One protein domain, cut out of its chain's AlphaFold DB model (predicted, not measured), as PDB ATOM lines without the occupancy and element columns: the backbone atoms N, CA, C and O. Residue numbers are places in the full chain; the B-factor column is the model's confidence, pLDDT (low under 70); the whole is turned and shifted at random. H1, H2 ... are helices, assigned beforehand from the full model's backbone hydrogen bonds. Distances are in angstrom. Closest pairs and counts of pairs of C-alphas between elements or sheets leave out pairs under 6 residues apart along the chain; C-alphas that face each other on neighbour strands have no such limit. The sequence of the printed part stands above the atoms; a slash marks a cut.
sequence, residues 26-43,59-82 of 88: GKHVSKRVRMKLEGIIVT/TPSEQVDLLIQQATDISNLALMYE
ATOM      1  N   GLY A  26     -36.664 -18.052  21.800       86.75
ATOM      2  CA  GLY A  26     -37.765 -18.835  21.228       86.75
ATOM      3  C   GLY A  26     -39.097 -18.079  21.204       86.75
ATOM      4  O   GLY A  26     -39.765 -18.047  20.173       86.75
ATOM      5  N   LYS A  27     -39.452 -17.372  22.286       87.00
ATOM      6  CA  LYS A  27     -40.657 -16.518  22.303       87.00
ATOM      7  C   LYS A  27     -40.596 -15.403  21.256       87.00
ATOM      8  O   LYS A  27     -41.591 -15.146  20.574       87.00
ATOM      9  N   HIS A  28     -39.440 -14.753  21.109       86.94
ATOM     10  CA  HIS A  28     -39.243 -13.700  20.109       86.94
ATOM     11  C   HIS A  28     -39.327 -14.246  18.681       86.94
ATOM     12  O   HIS A  28     -39.953 -13.618  17.826       86.94
ATOM     13  N   VAL A  29     -38.758 -15.427  18.426       89.88
ATOM     14  CA  VAL A  29     -38.856 -16.108  17.128       89.88
ATOM     15  C   VAL A  29     -40.317 -16.399  16.795       89.88
ATOM     16  O   VAL A  29     -40.763 -16.006  15.720       89.88
ATOM     17  N   SER A  30     -41.089 -16.980  17.717       90.44
ATOM     18  CA  SER A  30     -42.514 -17.269  17.494       90.44
ATOM     19  C   SER A  30     -43.333 -16.010  17.205       90.44
ATOM     20  O   SER A  30     -44.159 -16.006  16.292       90.44
ATOM     21  N   LYS A  31     -43.075 -14.910  17.926       90.38
ATOM     22  CA  LYS A  31     -43.715 -13.611  17.660       90.38
ATOM     23  C   LYS A  31     -43.364 -13.087  16.262       90.38
ATOM     24  O   LYS A  31     -44.250 -12.649  15.537       90.38
ATOM     25  N   ARG A  32     -42.091 -13.178  15.863       88.50
ATOM     26  CA  ARG A  32     -41.616 -12.747  14.539       88.50
ATOM     27  C   ARG A  32     -42.207 -13.589  13.409       88.50
ATOM     28  O   ARG A  32     -42.539 -13.041  12.364       88.50
ATOM     29  N   VAL A  33     -42.337 -14.902  13.607       91.62
ATOM     30  CA  VAL A  33     -42.989 -15.800  12.641       91.62
ATOM     31  C   VAL A  33     -44.447 -15.403  12.460       91.62
ATOM     32  O   VAL A  33     -44.874 -15.215  11.328       91.62
ATOM     33  N   ARG A  34     -45.184 -15.188  13.556       91.56
ATOM     34  CA  ARG A  34     -46.577 -14.728  13.490       91.56
ATOM     35  C   ARG A  34     -46.711 -13.426  12.697       91.56
ATOM     36  O   ARG A  34     -47.498 -13.384  11.765       91.56
ATOM     37  N   MET A  35     -45.880 -12.425  12.990       89.88
ATOM     38  CA  MET A  35     -45.886 -11.148  12.260       89.88
ATOM     39  C   MET A  35     -45.675 -11.335  10.752       89.88
ATOM     40  O   MET A  35     -46.398 -10.746   9.958       89.88
ATOM     41  N   LYS A  36     -44.737 -12.203  10.349       90.25
ATOM     42  CA  LYS A  36     -44.500 -12.519   8.929       90.25
ATOM     43  C   LYS A  36     -45.687 -13.213   8.255       90.25
ATOM     44  O   LYS A  36     -45.872 -13.028   7.059       90.25
ATOM     45  N   LEU A  37     -46.443 -14.031   8.988       92.06
ATOM     46  CA  LEU A  37     -47.628 -14.727   8.468       92.06
ATOM     47  C   LEU A  37     -48.851 -13.809   8.376       92.06
ATOM     48  O   LEU A  37     -49.690 -13.997   7.504       92.06
ATOM     49  N   GLU A  38     -48.940 -12.817   9.257       90.06
ATOM     50  CA  GLU A  38     -50.007 -11.810   9.276       90.06
ATOM     51  C   GLU A  38     -49.735 -10.637   8.311       90.06
ATOM     52  O   GLU A  38     -50.497  -9.675   8.284       90.06
ATOM     53  N   GLY A  39     -48.642 -10.685   7.536       85.62
ATOM     54  CA  GLY A  39     -48.248  -9.607   6.621       85.62
ATOM     55  C   GLY A  39     -47.771  -8.337   7.331       85.62
ATOM     56  O   GLY A  39     -47.703  -7.277   6.716       85.62
ATOM     57  N   ILE A  40     -47.442  -8.420   8.626       86.38
ATOM     58  CA  ILE A  40     -46.986  -7.287   9.434       86.38
ATOM     59  C   ILE A  40     -45.485  -7.096   9.231       86.38
ATOM     60  O   ILE A  40     -44.665  -7.922   9.653       86.38
ATOM     61  N   ILE A  41     -45.109  -5.958   8.654       75.44
ATOM     62  CA  ILE A  41     -43.703  -5.582   8.522       75.44
ATOM     63  C   ILE A  41     -43.241  -4.788   9.729       75.44
ATOM     64  O   ILE A  41     -43.798  -3.759  10.100       75.44
ATOM     65  N   VAL A  42     -42.139  -5.256  10.303       66.75
ATOM     66  CA  VAL A  42     -41.347  -4.499  11.264       66.75
ATOM     67  C   VAL A  42     -40.182  -3.892  10.491       66.75
ATOM     68  O   VAL A  42     -39.109  -4.487  10.409       66.75
ATOM     69  N   THR A  43     -40.392  -2.733   9.865       55.78
ATOM     70  CA  THR A  43     -39.272  -1.943   9.340       55.78
ATOM     71  C   THR A  43     -38.440  -1.510  10.541       55.78
ATOM     72  O   THR A  43     -38.981  -1.005  11.527       55.78
ATOM     73  N   THR A  59     -51.018  -7.239   1.704       93.06
ATOM     74  CA  THR A  59     -51.538  -8.343   0.910       93.06
ATOM     75  C   THR A  59     -50.408  -9.318   0.552       93.06
ATOM     76  O   THR A  59     -49.234  -8.935   0.502       93.06
ATOM     77  N   PRO A  60     -50.730 -10.585   0.232       93.88
ATOM     78  CA  PRO A  60     -49.719 -11.544  -0.204       93.88
ATOM     79  C   PRO A  60     -48.904 -11.076  -1.418       93.88
ATOM     80  O   PRO A  60     -47.712 -11.362  -1.475       93.88
ATOM     81  N   SER A  61     -49.516 -10.343  -2.358       96.12
ATOM     82  CA  SER A  61     -48.804  -9.799  -3.526       96.12
ATOM     83  C   SER A  61     -47.756  -8.781  -3.099       96.12
ATOM     84  O   SER A  61     -46.587  -8.946  -3.416       96.12
ATOM     85  N   GLU A  62     -48.147  -7.787  -2.299       93.12
ATOM     86  CA  GLU A  62     -47.227  -6.739  -1.850       93.12
ATOM     87  C   GLU A  62     -46.101  -7.310  -0.979       93.12
ATOM     88  O   GLU A  62     -44.958  -6.863  -1.060       93.12
ATOM     89  N   GLN A  63     -46.398  -8.331  -0.165       92.62
ATOM     90  CA  GLN A  63     -45.378  -9.030   0.611       92.62
ATOM     91  C   GLN A  63     -44.354  -9.723  -0.298       92.62
ATOM     92  O   GLN A  63     -43.155  -9.662  -0.015       92.62
ATOM     93  N   VAL A  64     -44.806 -10.385  -1.368       95.31
ATOM     94  CA  VAL A  64     -43.928 -11.025  -2.359       95.31
ATOM     95  C   VAL A  64     -43.107  -9.979  -3.104       95.31
ATOM     96  O   VAL A  64     -41.886 -10.114  -3.167       95.31
ATOM     97  N   ASP A  65     -43.748  -8.925  -3.599       96.19
ATOM     98  CA  ASP A  65     -43.097  -7.859  -4.358       96.19
ATOM     99  C   ASP A  65     -42.006  -7.177  -3.527       96.19
ATOM    100  O   ASP A  65     -40.871  -7.022  -3.984       96.19
ATOM    101  N   LEU A  66     -42.299  -6.858  -2.262       92.38
ATOM    102  CA  LEU A  66     -41.316  -6.267  -1.362       92.38
ATOM    103  C   LEU A  66     -40.164  -7.229  -1.046       92.38
ATOM    104  O   LEU A  66     -39.011  -6.802  -1.007       92.38
ATOM    105  N   LEU A  67     -40.449  -8.514  -0.810       93.56
ATOM    106  CA  LEU A  67     -39.413  -9.520  -0.551       93.56
ATOM    107  C   LEU A  67     -38.462  -9.657  -1.740       93.56
ATOM    108  O   LEU A  67     -37.248  -9.707  -1.540       93.56
ATOM    109  N   ILE A  68     -39.005  -9.687  -2.959       96.62
ATOM    110  CA  ILE A  68     -38.212  -9.713  -4.189       96.62
ATOM    111  C   ILE A  68     -37.372  -8.444  -4.272       96.62
ATOM    112  O   ILE A  68     -36.153  -8.543  -4.374       96.62
ATOM    113  N   GLN A  69     -37.990  -7.266  -4.133       96.88
ATOM    114  CA  GLN A  69     -37.291  -5.985  -4.203       96.88
ATOM    115  C   GLN A  69     -36.113  -5.925  -3.221       96.88
ATOM    116  O   GLN A  69     -35.010  -5.549  -3.611       96.88
ATOM    117  N   GLN A  70     -36.318  -6.333  -1.966       94.00
ATOM    118  CA  GLN A  70     -35.272  -6.353  -0.940       94.00
ATOM    119  C   GLN A  70     -34.150  -7.344  -1.261       94.00
ATOM    120  O   GLN A  70     -32.984  -7.023  -1.031       94.00
ATOM    121  N   ALA A  71     -34.492  -8.526  -1.779       95.38
ATOM    122  CA  ALA A  71     -33.529  -9.563  -2.139       95.38
ATOM    123  C   ALA A  71     -32.718  -9.216  -3.400       95.38
ATOM    124  O   ALA A  71     -31.598  -9.695  -3.548       95.38
ATOM    125  N   THR A  72     -33.266  -8.387  -4.291       96.69
ATOM    126  CA  THR A  72     -32.605  -7.949  -5.532       96.69
ATOM    127  C   THR A  72     -31.930  -6.580  -5.430       96.69
ATOM    128  O   THR A  72     -31.298  -6.138  -6.386       96.69
ATOM    129  N   ASP A  73     -32.067  -5.883  -4.300       96.62
ATOM    130  CA  ASP A  73     -31.410  -4.594  -4.082       96.62
ATOM    131  C   ASP A  73     -29.895  -4.789  -3.954       96.62
ATOM    132  O   ASP A  73     -29.395  -5.396  -3.003       96.62
ATOM    133  N   ILE A  74     -29.158  -4.218  -4.908       96.56
ATOM    134  CA  ILE A  74     -27.692  -4.254  -4.970       96.56
ATOM    135  C   ILE A  74     -27.078  -3.717  -3.670       96.56
ATOM    136  O   ILE A  74     -26.064  -4.237  -3.207       96.56
ATOM    137  N   SER A  75     -27.710  -2.722  -3.043       96.75
ATOM    138  CA  SER A  75     -27.250  -2.140  -1.779       96.75
ATOM    139  C   SER A  75     -27.299  -3.161  -0.641       96.75
ATOM    140  O   SER A  75     -26.369  -3.229   0.158       96.75
ATOM    141  N   ASN A  76     -28.346  -3.991  -0.586       95.50
ATOM    142  CA  ASN A  76     -28.464  -5.061   0.408       95.50
ATOM    143  C   ASN A  76     -27.486  -6.199   0.116       95.50
ATOM    144  O   ASN A  76     -26.849  -6.715   1.034       95.50
ATOM    145  N   LEU A  77     -27.337  -6.568  -1.158       95.94
ATOM    146  CA  LEU A  77     -26.418  -7.621  -1.593       95.94
ATOM    147  C   LEU A  77     -24.956  -7.271  -1.275       95.94
ATOM    148  O   LEU A  77     -24.208  -8.131  -0.816       95.94
ATOM    149  N   ALA A  78     -24.564  -6.004  -1.428       95.50
ATOM    150  CA  ALA A  78     -23.218  -5.522  -1.112       95.50
ATOM    151  C   ALA A  78     -22.871  -5.565   0.390       95.50
ATOM    152  O   ALA A  78     -21.694  -5.537   0.743       95.50
ATOM    153  N   LEU A  79     -23.872  -5.635   1.277       95.69
ATOM    154  CA  LEU A  79     -23.678  -5.733   2.730       95.69
ATOM    155  C   LEU A  79     -23.536  -7.175   3.226       95.69
ATOM    156  O   LEU A  79     -23.280  -7.399   4.412       95.69
ATOM    157  N   MET A  80     -23.749  -8.163   2.357       95.50
ATOM    158  CA  MET A  80     -23.646  -9.562   2.745       95.50
ATOM    159  C   MET A  80     -22.192  -9.934   3.040       95.50
ATOM    160  O   MET A  80     -21.252  -9.387   2.469       95.50
ATOM    161  N   TYR A  81     -22.011 -10.888   3.951       96.56
ATOM    162  CA  TYR A  81     -20.694 -11.448   4.235       96.56
ATOM    163  C   TYR A  81     -20.041 -11.972   2.946       96.56
ATOM    164  O   TYR A  81     -20.706 -12.633   2.153       96.56
ATOM    165  N   GLU A  82     -18.743 -11.724   2.756       93.12
ATOM    166  CA  GLU A  82     -18.017 -12.014   1.507       93.12
ATOM    167  C   GLU A  82     -18.159 -13.471   1.034       93.12
ATOM    168  O   GLU A  82     -18.314 -13.728  -0.158       93.12
TER     169      GLU A  82
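AT A GLANCE: This is residues 26 to 43 and 59 to 82 of the 88 residues of the protein "FATC domain-containing protein" of Onchocerca flexuosa (UniProt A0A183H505). Two helices, H1 and H2, make the arms of an open V without touching; their near ends, the last residues of H1 and the first of H2, leave the corner open. The short H3 and the tail of residues 78 to 82 extend the H2 arm. The printed part has 42 residues with three named helices, H1, H2 and H3 in that order, and no named strand: all helix. It is loose, with a radius of gyration of the C-alphas of 12.7 A, and flat, spanning 31 by 27 by 13 A.

IN THESE COORDINATES: H1, residues 26 to 37, begins at C-alpha 26 (-37.765, -18.835, 21.228) and is 16.6 A long. H2, residues 60 to 72, measures 18.3 A. H3, residues 74 to 77, ends at C-alpha 77 (-26.418, -7.621, -1.593).

HOW THE PARTS SIT: H1 is apart from H2 and H3. H2 and H3 are close but not clearly touching; their closest C-alphas, of Gln 70 and Asn 76, are 7.1 A apart. In H1 and H2 every O i to N i+4 pair is within hydrogen-bond range; H3 is too short for one.

THE WHOLE: The C-alphas farthest apart, of Thr 59 and Glu 82, are 33.7 A apart. Residues 44 to 58 are not printed; C-alphas 43 and 59 are 16.2 A apart across this cut. The link from H2 to H3 is tight. Residues 42 to 43 have pLDDT under 70.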